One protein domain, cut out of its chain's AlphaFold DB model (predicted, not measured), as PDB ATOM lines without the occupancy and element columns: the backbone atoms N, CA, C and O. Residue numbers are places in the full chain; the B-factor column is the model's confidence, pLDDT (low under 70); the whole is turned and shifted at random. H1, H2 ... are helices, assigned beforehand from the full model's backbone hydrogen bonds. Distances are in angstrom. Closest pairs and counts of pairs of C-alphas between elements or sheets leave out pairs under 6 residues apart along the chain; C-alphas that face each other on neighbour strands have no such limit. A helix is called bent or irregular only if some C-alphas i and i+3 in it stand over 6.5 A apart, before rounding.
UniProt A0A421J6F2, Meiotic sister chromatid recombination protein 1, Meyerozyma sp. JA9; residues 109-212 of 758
ATOM      1  N   LYS A 109     237.477 171.955 148.880       88.62
ATOM      2  CA  LYS A 109     237.417 170.942 147.814       88.62
ATOM      3  C   LYS A 109     237.816 169.534 148.269       88.62
ATOM      4  O   LYS A 109     237.304 168.553 147.727       88.62
ATOM      5  N   ASP A 110     238.739 169.421 149.223       82.62
ATOM      6  CA  ASP A 110     239.318 168.137 149.617       82.62
ATOM      7  C   ASP A 110     238.369 167.310 150.483       82.62
ATOM      8  O   ASP A 110     238.435 166.082 150.438       82.62
ATOM      9  N   TRP A 111     237.480 167.970 151.231       84.56
ATOM     10  CA  TRP A 111     236.613 167.324 152.216       84.56
ATOM     11  C   TRP A 111     235.120 167.478 151.919       84.56
ATOM     12  O   TRP A 111     234.375 166.539 152.175       84.56
ATOM     13  N   ALA A 112     234.681 168.606 151.346       88.94
ATOM     14  CA  ALA A 112     233.268 168.992 151.249       88.94
ATOM     15  C   ALA A 112     232.353 167.909 150.675       88.94
ATOM     16  O   ALA A 112     231.219 167.763 151.114       88.94
ATOM     17  N   PHE A 113     232.849 167.146 149.702       92.44
ATOM     18  CA  PHE A 113     232.056 166.185 148.940       92.44
ATOM     19  C   PHE A 113     232.153 164.739 149.447       92.44
ATOM     20  O   PHE A 113     231.443 163.880 148.928       92.44
ATOM     21  N   GLU A 114     233.011 164.435 150.431       87.56
ATOM     22  CA  GLU A 114     233.312 163.046 150.836       87.56
ATOM     23  C   GLU A 114     232.080 162.296 151.366       87.56
ATOM     24  O   GLU A 114     231.916 161.095 151.137       87.56
ATOM     25  N   THR A 115     231.179 163.014 152.039       89.06
ATOM     26  CA  THR A 115     229.966 162.454 152.656       89.06
ATOM     27  C   THR A 115     228.717 162.596 151.793       89.06
ATOM     28  O   THR A 115     227.640 162.148 152.178       89.06
ATOM     29  N   TRP A 116     228.820 163.223 150.620       91.88
ATOM     30  CA  TRP A 116     227.643 163.523 149.813       91.88
ATOM     31  C   TRP A 116     227.144 162.285 149.081       91.88
ATOM     32  O   TRP A 116     227.915 161.512 148.509       91.88
ATOM     33  N   SER A 117     225.824 162.113 149.052       90.00
ATOM     34  CA  SER A 117     225.194 161.042 148.284       90.00
ATOM     35  C   SER A 117     225.330 161.278 146.772       90.00
ATOM     36  O   SER A 117     225.539 162.403 146.305       90.00
ATOM     37  N   ALA A 118     225.148 160.222 145.973       90.19
ATOM     38  CA  ALA A 118     225.160 160.346 144.517       90.19
ATOM     39  C   ALA A 118     224.067 161.302 143.999       90.19
ATOM     40  O   ALA A 118     224.303 162.018 143.025       90.19
ATOM     41  N   SER A 119     222.886 161.342 144.628       90.50
ATOM     42  CA  SER A 119     221.821 162.284 144.254       90.50
ATOM     43  C   SER A 119     222.209 163.724 144.573       90.50
ATOM     44  O   SER A 119     222.068 164.589 143.709       90.50
ATOM     45  N   THR A 120     222.795 163.964 145.746       93.69
ATOM     46  CA  THR A 120     223.263 165.294 146.159       93.69
ATOM     47  C   THR A 120     224.343 165.821 145.211       93.69
ATOM     48  O   THR A 120     224.260 166.956 144.742       93.69
ATOM     49  N   LEU A 121     225.317 164.980 144.839       94.81
ATOM     50  CA  LEU A 121     226.361 165.338 143.871       94.81
ATOM     51  C   LEU A 121     225.781 165.646 142.485       94.81
ATOM     52  O   LEU A 121     226.176 166.626 141.856       94.81
ATOM     53  N   ARG A 122     224.810 164.855 142.007       94.56
ATOM     54  CA  ARG A 122     224.116 165.120 140.732       94.56
ATOM     55  C   ARG A 122     223.386 166.456 140.756       94.56
ATOM     56  O   ARG A 122     223.492 167.211 139.793       94.56
ATOM     57  N   ASN A 123     222.674 166.748 141.841       94.06
ATOM     58  CA  ASN A 123     221.947 168.003 142.008       94.06
ATOM     59  C   ASN A 123     222.907 169.196 142.007       94.06
ATOM     60  O   ASN A 123     222.681 170.170 141.287       94.06
ATOM     61  N   PHE A 124     224.018 169.089 142.735       95.38
ATOM     62  CA  PHE A 124     225.058 170.112 142.768       95.38
ATOM     63  C   PHE A 124     225.700 170.348 141.396       95.38
ATOM     64  O   PHE A 124     225.780 171.489 140.943       95.38
ATOM     65  N   LEU A 125     226.104 169.285 140.699       95.81
ATOM     66  CA  LEU A 125     226.687 169.387 139.360       95.81
ATOM     67  C   LEU A 125     225.693 169.978 138.354       95.81
ATOM     68  O   LEU A 125     226.049 170.876 137.595       95.81
ATOM     69  N   HIS A 126     224.433 169.531 138.385       94.81
ATOM     70  CA  HIS A 126     223.386 170.029 137.494       94.81
ATOM     71  C   HIS A 126     223.108 171.518 137.712       94.81
ATOM     72  O   HIS A 126     223.054 172.281 136.748       94.81
ATOM     73  N   LYS A 127     222.984 171.943 138.977       93.94
ATOM     74  CA  LYS A 127     222.765 173.347 139.346       93.94
ATOM     75  C   LYS A 127     223.891 174.254 138.852       93.94
ATOM     76  O   LYS A 127     223.624 175.373 138.431       93.94
ATOM     77  N   ASN A 128     225.122 173.753 138.866       94.94
ATOM     78  CA  ASN A 128     226.297 174.483 138.399       94.94
ATOM     79  C   ASN A 128     226.622 174.232 136.912       94.94
ATOM     80  O   ASN A 128     227.742 174.469 136.473       94.94
ATOM     81  N   GLY A 129     225.667 173.729 136.119       94.44
ATOM     82  CA  GLY A 129     225.822 173.589 134.668       94.44
ATOM     83  C   GLY A 129     226.828 172.523 134.217       94.44
ATOM     84  O   GLY A 129     227.218 172.504 133.049       94.44
ATOM     85  N   VAL A 130     227.244 171.616 135.105       96.50
ATOM     86  CA  VAL A 130     228.189 170.541 134.789       96.50
ATOM     87  C   VAL A 130     227.432 169.303 134.305       96.50
ATOM     88  O   VAL A 130     226.630 168.708 135.025       96.50
ATOM     89  N   SER A 131     227.706 168.880 133.070       95.44
ATOM     90  CA  SER A 131     227.137 167.656 132.501       95.44
ATOM     91  C   SER A 131     227.815 166.400 133.052       95.44
ATOM     92  O   SER A 131     229.042 166.333 133.099       95.44
ATOM     93  N   PHE A 132     227.030 165.368 133.353       96.19
ATOM     94  CA  PHE A 132     227.511 164.056 133.791       96.19
ATOM     95  C   PHE A 132     226.740 162.921 133.104       96.19
ATOM     96  O   PHE A 132     225.646 163.111 132.561       96.19
ATOM     97  N   GLY A 133     227.306 161.713 133.119       93.50
ATOM     98  CA  GLY A 133     226.664 160.532 132.554       93.50
ATOM     99  C   GLY A 133     225.470 160.076 133.398       93.50
ATOM    100  O   GLY A 133     225.521 160.049 134.626       93.50
ATOM    101  N   LYS A 134     224.378 159.627 132.762       87.62
ATOM    102  CA  LYS A 134     223.196 159.129 133.500       87.62
ATOM    103  C   LYS A 134     223.535 157.992 134.471       87.62
ATOM    104  O   LYS A 134     222.941 157.914 135.543       87.62
ATOM    105  N   LYS A 135     224.502 157.144 134.110       86.94
ATOM    106  CA  LYS A 135     224.963 155.997 134.905       86.94
ATOM    107  C   LYS A 135     226.203 156.296 135.757       86.94
ATOM    108  O   LYS A 135     226.796 155.349 136.253       86.94
ATOM    109  N   SER A 136     226.587 157.566 135.912       87.38
ATOM    110  CA  SER A 136     227.794 157.899 136.665       87.38
ATOM    111  C   SER A 136     227.710 157.431 138.115       87.38
ATOM    112  O   SER A 136     226.678 157.615 138.773       87.38
ATOM    113  N   THR A 137     228.780 156.806 138.597       86.75
ATOM    114  CA  THR A 137     228.880 156.322 139.980       86.75
ATOM    115  C   THR A 137     229.047 157.495 140.947       86.75
ATOM    116  O   THR A 137     229.397 158.603 140.535       86.75
ATOM    117  N   LYS A 138     228.811 157.276 142.252       89.31
ATOM    118  CA  LYS A 138     229.068 158.296 143.290       89.31
ATOM    119  C   LYS A 138     230.495 158.835 143.177       89.31
ATOM    120  O   LYS A 138     230.687 160.046 143.179       89.31
ATOM    121  N   GLN A 139     231.472 157.941 143.028       84.44
ATOM    122  CA  GLN A 139     232.876 158.325 142.935       84.44
ATOM    123  C   GLN A 139     233.172 159.164 141.686       84.44
ATOM    124  O   GLN A 139     233.824 160.191 141.803       84.44
ATOM    125  N   GLU A 140     232.646 158.798 140.511       89.12
ATOM    126  CA  GLU A 140     232.829 159.605 139.291       89.12
ATOM    127  C   GLU A 140     232.234 161.011 139.431       89.12
ATOM    128  O   GLU A 140     232.804 161.984 138.944       89.12
ATOM    129  N   LEU A 141     231.084 161.126 140.100       94.31
ATOM    130  CA  LEU A 141     230.443 162.411 140.364       94.31
ATOM    131  C   LEU A 141     231.245 163.247 141.369       94.31
ATOM    132  O   LEU A 141     231.356 164.457 141.191       94.31
ATOM    133  N   LEU A 142     231.811 162.613 142.399       92.56
ATOM    134  CA  LEU A 142     232.683 163.259 143.381       92.56
ATOM    135  C   LEU A 142     233.962 163.769 142.712       92.56
ATOM    136  O   LEU A 142     234.313 164.937 142.876       92.56
ATOM    137  N   ASP A 143     234.622 162.927 141.917       90.06
ATOM    138  CA  ASP A 143     235.836 163.288 141.184       90.06
ATOM    139  C   ASP A 143     235.556 164.450 140.222       90.06
ATOM    140  O   ASP A 143     236.309 165.421 140.190       90.06
ATOM    141  N   LEU A 144     234.424 164.409 139.510       95.12
ATOM    142  CA  LEU A 144     233.991 165.486 138.623       95.12
ATOM    143  C   LEU A 144     233.671 166.781 139.386       95.12
ATOM    144  O   LEU A 144     234.029 167.864 138.923       95.12
ATOM    145  N   ALA A 145     233.030 166.697 140.556       95.50
ATOM    146  CA  ALA A 145     232.766 167.858 141.406       95.50
ATOM    147  C   ALA A 145     234.072 168.506 141.879       95.50
ATOM    148  O   ALA A 145     234.214 169.727 141.801       95.50
ATOM    149  N   LYS A 146     235.062 167.699 142.280       94.25
ATOM    150  CA  LYS A 146     236.404 168.186 142.624       94.25
ATOM    151  C   LYS A 146     237.122 168.772 141.408       94.25
ATOM    152  O   LYS A 146     237.729 169.835 141.517       94.25
ATOM    153  N   GLU A 147     237.050 168.128 140.247       94.94
ATOM    154  CA  GLU A 147     237.663 168.619 139.008       94.94
ATOM    155  C   GLU A 147     237.098 169.989 138.607       94.94
ATOM    156  O   GLU A 147     237.859 170.901 138.286       94.94
ATOM    157  N   LYS A 148     235.771 170.159 138.660       96.75
ATOM    158  CA  LYS A 148     235.091 171.406 138.276       96.75
ATOM    159  C   LYS A 148     235.009 172.447 139.388       96.75
ATOM    160  O   LYS A 148     234.538 173.548 139.123       96.75
ATOM    161  N   TYR A 149     235.494 172.142 140.589       94.62
ATOM    162  CA  TYR A 149     235.376 173.010 141.761       94.62
ATOM    163  C   TYR A 149     235.816 174.455 141.491       94.62
ATOM    164  O   TYR A 149     235.051 175.376 141.744       94.62
ATOM    165  N   ASP A 150     236.991 174.665 140.890       94.06
ATOM    166  CA  ASP A 150     237.532 176.013 140.660       94.06
ATOM    167  C   ASP A 150     236.685 176.831 139.670       94.06
ATOM    168  O   ASP A 150     236.630 178.057 139.753       94.06
ATOM    169  N   GLN A 151     236.024 176.159 138.721       95.38
ATOM    170  CA  GLN A 151     235.074 176.797 137.809       95.38
ATOM    171  C   GLN A 151     233.801 177.191 138.565       95.38
ATOM    172  O   GLN A 151     233.360 178.331 138.473       95.38
ATOM    173  N   ILE A 152     233.269 176.272 139.372       95.19
ATOM    174  CA  ILE A 152     232.062 176.487 140.176       95.19
ATOM    175  C   ILE A 152     232.260 177.639 141.172       95.19
ATOM    176  O   ILE A 152     231.387 178.492 141.312       95.19
ATOM    177  N   VAL A 153     233.418 177.691 141.832       93.19
ATOM    178  CA  VAL A 153     233.817 178.766 142.751       93.19
ATOM    179  C   VAL A 153     233.769 180.130 142.057       93.19
ATOM    180  O   VAL A 153     233.177 181.072 142.585       93.19
ATOM    181  N   LYS A 154     234.319 180.227 140.839       93.56
ATOM    182  CA  LYS A 154     234.286 181.463 140.041       93.56
ATOM    183  C   LYS A 154     232.867 181.852 139.642       93.56
ATOM    184  O   LYS A 154     232.513 183.019 139.775       93.56
ATOM    185  N   ASP A 155     232.060 180.891 139.196       93.31
ATOM    186  CA  ASP A 155     230.685 181.137 138.743       93.31
ATOM    187  C   ASP A 155     229.763 181.596 139.884       93.31
ATOM    188  O   ASP A 155     228.831 182.365 139.658       93.31
ATOM    189  N   ASN A 156     230.058 181.179 141.119       91.56
ATOM    190  CA  ASN A 156     229.357 181.632 142.321       91.56
ATOM    191  C   ASN A 156     229.963 182.910 142.934       91.56
ATOM    192  O   ASN A 156     229.421 183.434 143.904       91.56
ATOM    193  N   GLY A 157     231.067 183.433 142.386       92.62
ATOM    194  CA  GLY A 157     231.706 184.654 142.880       92.62
ATOM    195  C   GLY A 157     232.239 184.535 144.311       92.62
ATOM    196  O   GLY A 157     232.178 185.506 145.062       92.62
ATOM    197  N   VAL A 158     232.743 183.365 144.702       91.50
ATOM    198  CA  VAL A 158     233.318 183.069 146.033       91.50
ATOM    199  C   VAL A 158     234.820 182.772 145.912       91.50
ATOM    200  O   VAL A 158     235.317 182.558 144.808       91.50
ATOM    201  N   SER A 159     235.575 182.781 147.015       89.12
ATOM    202  CA  SER A 159     237.010 182.418 147.003       89.12
ATOM    203  C   SER A 159     237.242 180.912 146.894       89.12
ATOM    204  O   SER A 159     238.287 180.476 146.415       89.12
ATOM    205  N   GLY A 160     236.276 180.109 147.351       86.06
ATOM    206  CA  GLY A 160     236.418 178.660 147.490       86.06
ATOM    207  C   GLY A 160     237.145 178.222 148.766       86.06
ATOM    208  O   GLY A 160     237.235 177.017 149.005       86.06
ATOM    209  N   SER A 161     237.606 179.173 149.587       82.44
ATOM    210  CA  SER A 161     238.231 178.943 150.898       82.44
ATOM    211  C   SER A 161     237.215 178.792 152.035       82.44
ATOM    212  O   SER A 161     237.590 178.423 153.143       82.44
ATOM    213  N   TYR A 162     235.938 179.081 151.774       84.06
ATOM    214  CA  TYR A 162     234.860 179.030 152.758       84.06
ATOM    215  C   TYR A 162     233.696 178.164 152.267       84.06
ATOM    216  O   TYR A 162     233.167 178.360 151.166       84.06
ATOM    217  N   ALA A 163     233.271 177.209 153.098       84.00
ATOM    218  CA  ALA A 163     232.157 176.302 152.815       84.00
ATOM    219  C   ALA A 163     230.794 176.967 153.104       84.00
ATOM    220  O   ALA A 163     229.999 176.472 153.904       84.00
ATOM    221  N   GLY A 164     230.549 178.118 152.472       82.19
ATOM    222  CA  GLY A 164     229.325 178.905 152.635       82.19
ATOM    223  C   GLY A 164     228.093 178.301 151.951       82.19
ATOM    224  O   GLY A 164     228.137 177.231 151.339       82.19
ATOM    225  N   ASP A 165     226.974 179.027 152.009       84.25
ATOM    226  CA  ASP A 165     225.660 178.550 151.543       84.25
ATOM    227  C   ASP A 165     225.636 178.145 150.071       84.25
ATOM    228  O   ASP A 165     224.858 177.274 149.682       84.25
ATOM    229  N   TRP A 166     226.505 178.737 149.248       88.25
ATOM    230  CA  TRP A 166     226.646 178.409 147.829       88.25
ATOM    231  C   TRP A 166     226.779 176.893 147.604       88.25
ATOM    232  O   TRP A 166     226.137 176.349 146.701       88.25
ATOM    233  N   LEU A 167     227.499 176.200 148.491       90.56
ATOM    234  CA  LEU A 167     227.750 174.765 148.433       90.56
ATOM    235  C   LEU A 167     226.471 173.943 148.706       90.56
ATOM    236  O   LEU A 167     226.177 172.989 147.989       90.56
ATOM    237  N   TYR A 168     225.661 174.354 149.686       90.12
ATOM    238  CA  TYR A 168     224.486 173.604 150.164       90.12
ATOM    239  C   TYR A 168     223.152 174.098 149.594       90.12
ATOM    240  O   TYR A 168     222.120 173.446 149.729       90.12
ATOM    241  N   SER A 169     223.155 175.223 148.886       84.75
ATOM    242  CA  SER A 169     221.967 175.898 148.353       84.75
ATOM    243  C   SER A 169     221.091 175.043 147.420       84.75
ATOM    244  O   SER A 169     219.971 175.433 147.084       84.75
ATOM    245  N   GLY A 170     221.605 173.916 146.916       87.56
ATOM    246  CA  GLY A 170     220.869 172.956 146.086       87.56
ATOM    247  C   GLY A 170     220.144 171.852 146.863       87.56
ATOM    248  O   GLY A 170     219.341 171.145 146.263       87.56
ATOM    249  N   TRP A 171     220.405 171.704 148.161       92.56
ATOM    250  CA  TRP A 171     219.880 170.604 148.963       92.56
ATOM    251  C   TRP A 171     218.381 170.765 149.230       92.56
ATOM    252  O   TRP A 171     217.880 171.868 149.477       92.56
ATOM    253  N   SER A 172     217.656 169.656 149.189       92.44
ATOM    254  CA  SER A 172     216.267 169.535 149.634       92.44
ATOM    255  C   SER A 172     216.174 169.231 151.136       92.44
ATOM    256  O   SER A 172     217.154 168.852 151.772       92.44
ATOM    257  N   VAL A 173     214.973 169.395 151.709       92.44
ATOM    258  CA  VAL A 173     214.701 169.019 153.109       92.44
ATOM    259  C   VAL A 173     214.961 167.528 153.325       92.44
ATOM    260  O   VAL A 173     215.594 167.163 154.308       92.44
ATOM    261  N   ASP A 174     214.531 166.680 152.390       92.25
ATOM    262  CA  ASP A 174     214.706 165.230 152.498       92.25
ATOM    263  C   ASP A 174     216.181 164.821 152.400       92.25
ATOM    264  O   ASP A 174     216.618 163.951 153.146       92.25
ATOM    265  N   GLU A 175     216.977 165.475 151.546       93.25
ATOM    266  CA  GLU A 175     218.428 165.243 151.487       93.25
ATOM    267  C   GLU A 175     219.129 165.659 152.782       93.25
ATOM    268  O   GLU A 175     219.980 164.918 153.269       93.25
ATOM    269  N   ALA A 176     218.759 166.808 153.359       92.75
ATOM    270  CA  ALA A 176     219.326 167.265 154.625       92.75
ATOM    271  C   ALA A 176     218.973 166.307 155.772       92.75
ATOM    272  O   ALA A 176     219.863 165.863 156.492       92.75
ATOM    273  N   LYS A 177     217.696 165.914 155.892       92.06
ATOM    274  CA  LYS A 177     217.241 164.931 156.888       92.06
ATOM    275  C   LYS A 177     217.962 163.601 156.723       92.06
ATOM    276  O   LYS A 177     218.545 163.109 157.680       92.06
ATOM    277  N   LYS A 178     218.000 163.066 155.500       89.69
ATOM    278  CA  LYS A 178     218.678 161.802 155.209       89.69
ATOM    279  C   LYS A 178     220.165 161.853 155.561       89.69
ATOM    280  O   LYS A 178     220.674 160.905 156.144       89.69
ATOM    281  N   TRP A 179     220.858 162.941 155.233       91.06
ATOM    282  CA  TRP A 179     222.270 163.090 155.581       91.06
ATOM    283  C   TRP A 179     222.471 163.092 157.104       91.06
ATOM    284  O   TRP A 179     223.321 162.365 157.613       91.06
ATOM    285  N   LEU A 180     221.646 163.835 157.848       87.38
ATOM    286  CA  LEU A 180     221.699 163.850 159.313       87.38
ATOM    287  C   LEU A 180     221.415 162.455 159.905       87.38
ATOM    288  O   LEU A 180     222.144 162.013 160.793       87.38
ATOM    289  N   GLU A 181     220.428 161.726 159.369       86.12
ATOM    290  CA  GLU A 181     220.115 160.338 159.752       86.12
ATOM    291  C   GLU A 181     221.284 159.380 159.477       86.12
ATOM    292  O   GLU A 181     221.694 158.633 160.370       86.12
ATOM    293  N   ASP A 182     221.858 159.422 158.269       82.62
ATOM    294  CA  ASP A 182     222.961 158.545 157.848       82.62
ATOM    295  C   ASP A 182     224.193 158.724 158.770       82.62
ATOM    296  O   ASP A 182     224.894 157.751 159.097       82.62
ATOM    297  N   HIS A 183     224.397 159.950 159.270       79.38
ATOM    298  CA  HIS A 183     225.459 160.328 160.207       79.38
ATOM    299  C   HIS A 183     225.066 160.254 161.699       79.38
ATOM    300  O   HIS A 183     225.894 160.559 162.560       79.38
ATOM    301  N   GLU A 184     223.863 159.762 162.024       77.38
ATOM    302  CA  GLU A 184     223.311 159.594 163.385       77.38
ATOM    303  C   GLU A 184     223.228 160.910 164.199       77.38
ATOM    304  O   GLU A 184     223.251 160.924 165.441       77.38
ATOM    305  N   ILE A 185     223.087 162.033 163.494       76.00
ATOM    306  CA  ILE A 185     222.854 163.366 164.055       76.00
ATOM    307  C   ILE A 185     221.353 163.499 164.321       76.00
ATOM    308  O   ILE A 185     220.521 163.176 163.477       76.00
ATOM    309  N   SER A 186     220.995 163.901 165.542       76.56
ATOM    310  CA  SER A 186     219.579 164.058 165.889       76.56
ATOM    311  C   SER A 186     219.091 165.384 165.335       76.56
ATOM    312  O   SER A 186     219.846 166.332 165.299       76.56
ATOM    313  N   PHE A 187     217.834 165.470 164.938       80.62
ATOM    314  CA  PHE A 187     217.216 166.736 164.565       80.62
ATOM    315  C   PHE A 187     215.736 166.670 164.914       80.62
ATOM    316  O   PHE A 187     215.165 165.584 165.059       80.62
ATOM    317  N   ASP A 188     215.111 167.830 165.066       81.69
ATOM    318  CA  ASP A 188     213.668 167.914 165.230       81.69
ATOM    319  C   ASP A 188     213.021 167.884 163.833       81.69
ATOM    320  O   ASP A 188     213.319 168.740 162.996       81.69
ATOM    321  N   PRO A 189     212.113 166.935 163.532       77.75
ATOM    322  CA  PRO A 189     211.454 166.865 162.229       77.75
ATOM    323  C   PRO A 189     210.691 168.137 161.817       77.75
ATOM    324  O   PRO A 189     210.402 168.281 160.621       77.75
ATOM    325  N   SER A 190     210.354 169.011 162.779       82.38
ATOM    326  CA  SER A 190     209.673 170.300 162.597       82.38
ATOM    327  C   SER A 190     210.601 171.477 162.276       82.38
ATOM    328  O   SER A 190     210.102 172.549 161.928       82.38
ATOM    329  N   GLN A 191     211.924 171.285 162.350       83.88
ATOM    330  CA  GLN A 191     212.911 172.290 161.957       83.88
ATOM    331  C   GLN A 191     212.718 172.745 160.510       83.88
ATOM    332  O   GLN A 191     212.291 171.987 159.631       83.88
ATOM    333  N   THR A 192     213.039 174.014 160.265       90.38
ATOM    334  CA  THR A 192     212.962 174.587 158.924       90.38
ATOM    335  C   THR A 192     214.062 174.018 158.029       90.38
ATOM    336  O   THR A 192     215.020 173.398 158.490       90.38
ATOM    337  N   LYS A 193     213.945 174.243 156.714       90.44
ATOM    338  CA  LYS A 193     215.008 173.873 155.773       90.44
ATOM    339  C   LYS A 193     216.351 174.487 156.187       90.44
ATOM    340  O   LYS A 193     217.356 173.788 156.164       90.44
ATOM    341  N   ASP A 194     216.349 175.760 156.568       86.31
ATOM    342  CA  ASP A 194     217.570 176.497 156.898       86.31
ATOM    343  C   ASP A 194     218.205 175.977 158.194       86.31
ATOM    344  O   ASP A 194     219.423 175.821 158.256       86.31
ATOM    345  N   ASP A 195     217.389 175.600 159.185       84.81
ATOM    346  CA  ASP A 195     217.870 174.940 160.407       84.81
ATOM    347  C   ASP A 195     218.558 173.599 160.089       84.81
ATOM    348  O   ASP A 195     219.645 173.317 160.590       84.81
ATOM    349  N   LEU A 196     217.961 172.778 159.215       88.12
ATOM    350  CA  LEU A 196     218.524 171.479 158.829       88.12
ATOM    351  C   LEU A 196     219.819 171.629 158.021       88.12
ATOM    352  O   LEU A 196     220.767 170.879 158.232       88.12
ATOM    353  N   ILE A 197     219.878 172.598 157.102       88.31
ATOM    354  CA  ILE A 197     221.101 172.895 156.344       88.31
ATOM    355  C   ILE A 197     222.198 173.434 157.261       88.31
ATOM    356  O   ILE A 197     223.360 173.084 157.067       88.31
ATOM    357  N   SER A 198     221.845 174.222 158.275       81.12
ATOM    358  CA  SER A 198     222.805 174.674 159.287       81.12
ATOM    359  C   SER A 198     223.393 173.478 160.038       81.12
ATOM    360  O   SER A 198     224.610 173.309 160.038       81.12
ATOM    361  N   ALA A 199     222.553 172.543 160.501       79.19
ATOM    362  CA  ALA A 199     223.017 171.305 161.133       79.19
ATOM    363  C   ALA A 199     223.923 170.454 160.214       79.19
ATOM    364  O   ALA A 199     224.907 169.864 160.670       79.19
ATOM    365  N   VAL A 200     223.637 170.406 158.905       85.94
ATOM    366  CA  VAL A 200     224.520 169.756 157.919       85.94
ATOM    367  C   VAL A 200     225.864 170.483 157.836       85.94
ATOM    368  O   VAL A 200     226.903 169.835 157.973       85.94
ATOM    369  N   LYS A 201     225.872 171.811 157.643       82.69
ATOM    370  CA  LYS A 201     227.092 172.640 157.584       82.69
ATOM    371  C   LYS A 201     227.960 172.427 158.827       82.69
ATOM    372  O   LYS A 201     229.162 172.203 158.700       82.69
ATOM    373  N   GLU A 202     227.327 172.413 159.996       74.44
ATOM    374  CA  GLU A 202     227.938 172.239 161.318       74.44
ATOM    375  C   GLU A 202     228.692 170.920 161.495       74.44
ATOM    376  O   GLU A 202     229.702 170.848 162.194       74.44
ATOM    377  N   ASN A 203     228.229 169.867 160.829       75.94
ATOM    378  CA  ASN A 203     228.776 168.530 161.009       75.94
ATOM    379  C   ASN A 203     229.552 168.027 159.784       75.94
ATOM    380  O   ASN A 203     230.287 167.043 159.890       75.94
ATOM    381  N   SER A 204     229.423 168.683 158.625       82.81
ATOM    382  CA  SER A 204     229.910 168.165 157.341       82.81
ATOM    383  C   SER A 204     231.413 167.908 157.331       82.81
ATOM    384  O   SER A 204     231.855 166.856 156.859       82.81
ATOM    385  N   TYR A 205     232.215 168.806 157.906       77.25
ATOM    386  CA  TYR A 205     233.658 168.592 157.954       77.25
ATOM    387  C   TYR A 205     234.051 167.412 158.840       77.25
ATOM    388  O   TYR A 205     234.839 166.572 158.415       77.25
ATOM    389  N   LEU A 206     233.499 167.323 160.052       73.19
ATOM    390  CA  LEU A 206     233.805 166.225 160.972       73.19
ATOM    391  C   LEU A 206     233.356 164.883 160.402       73.19
ATOM    392  O   LEU A 206     234.118 163.919 160.444       73.19
ATOM    393  N   ALA A 207     232.173 164.843 159.795       78.38
ATOM    394  CA  ALA A 207     231.688 163.681 159.070       78.38
ATOM    395  C   ALA A 207     232.618 163.314 157.898       78.38
ATOM    396  O   ALA A 207     232.885 162.140 157.661       78.38
ATOM    397  N   SER A 208     233.174 164.305 157.198       80.69
ATOM    398  CA  SER A 208     234.126 164.080 156.102       80.69
ATOM    399  C   SER A 208     235.474 163.568 156.599       80.69
ATOM    400  O   SER A 208     236.032 162.646 156.011       80.69
ATOM    401  N   LEU A 209     235.987 164.098 157.712       74.12
ATOM    402  CA  LEU A 209     237.179 163.560 158.364       74.12
ATOM    403  C   LEU A 209     236.956 162.129 158.844       74.12
ATOM    404  O   LEU A 209     237.839 161.296 158.676       74.12
ATOM    405  N   GLU A 210     235.785 161.838 159.406       75.44
ATOM    406  CA  GLU A 210     235.410 160.493 159.828       75.44
ATOM    407  C   GLU A 210     235.365 159.528 158.641       75.44
ATOM    408  O   GLU A 210     235.939 158.444 158.744       75.44
ATOM    409  N   ALA A 211     234.778 159.938 157.513       79.81
ATOM    410  CA  ALA A 211     234.723 159.146 156.288       79.81
ATOM    411  C   ALA A 211     236.121 158.915 155.685       79.81
ATOM    412  O   ALA A 211     236.458 157.797 155.286       79.81
ATOM    413  N   ILE A 212     236.971 159.950 155.666       76.50
ATOM    414  CA  ILE A 212     238.372 159.846 155.236       76.50
ATOM    415  C   ILE A 212     239.145 158.898 156.163       76.50
ATOM    416  O   ILE A 212     239.891 158.045 155.680       76.50
TER     417      ILE A 212
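This is residues 109 to 212 of the 758 residues of the protein "Meiotic sister chromatid recombination protein 1" of Meyerozyma sp. JA9 (UniProt A0A421J6F2). Two pairs of helices stand as two small lobes, H1 beside H2 in one and H4 beside the first arm of H5, H5a, in the other, with the short H3 on the path between them. The bent H5 turns at its kink, and its second arm, H5b, reaches away from H4 and ends the printed part. The 104 residues printed have five named helices, in the order H1, H2, H3, H4, H5, and no named strand; the class is all helix. The whole is compact, with a radius of gyration of the C-alphas of 13.3 A, and rounded, spanning 35 by 30 by 24 A.

H1, residues 118 to 127, touches H2, residues 138 to 155, at a shallow tilt of 27 degrees, the same way. Their closest C-alphas, those of Ala 118 and Lys 138, are 4.6 A apart, and H2 touches H1 with residues 138 to 145 alone. H2 has a kink of 56 degrees near residue 148 and is irregular, with C-alphas 147 and 150 7.6 A apart. H3, residues 165 to 168, touches no helix. H4, residues 173 to 182, is close to H1 but not clearly touching, with the closest C-alphas, those of Thr 120 and Glu 175, 7.2 A apart. H5, residues 193 to 212, was assigned as one helix by its hydrogen bonds but is bent, with C-alphas 202 and 205 7.6 A apart; its arms are H5a, residues 193 to 202, and H5b, residues 205 to 212, at a steep tilt of 58 degrees. H4 touches H5a, the same way, at a steep tilt of 35.4 degrees, only just beyond shallow; their closest C-alphas, those of Val 173 and Lys 193, are 5.5 A apart. H3 is near H5a, where the closest C-alphas, those of Tyr 168 and Ile 197, are 7.1 A apart. H5b touches no helix. Every O i to N i+4 pair is within hydrogen-bond range in H1, H4, H5a and H5b, and 12 of 14 are in H2; H3 is too short for such a pair.

H1 begins at C-alpha 118, (225.160, 160.346, 144.517), and is 14.2 A long. H2 is 23.3 A long and ends at C-alpha 155, (230.685, 181.137, 138.743). H3 has four residues. H4 and H5a are each 14.2 A long, and H5b, 10.3 A, ends at C-alpha 212, (238.372, 159.846, 155.236).

The two C-alphas farthest apart, those of Glu 147 and Ser 190, are 36.6 A apart. The printed part has no cut; the link from H3 to H4 is tight, the other three are short, and no link is long. The mean pLDDT of the printed part is 87.9, that of H5b is 77, and no printed residue is under 70.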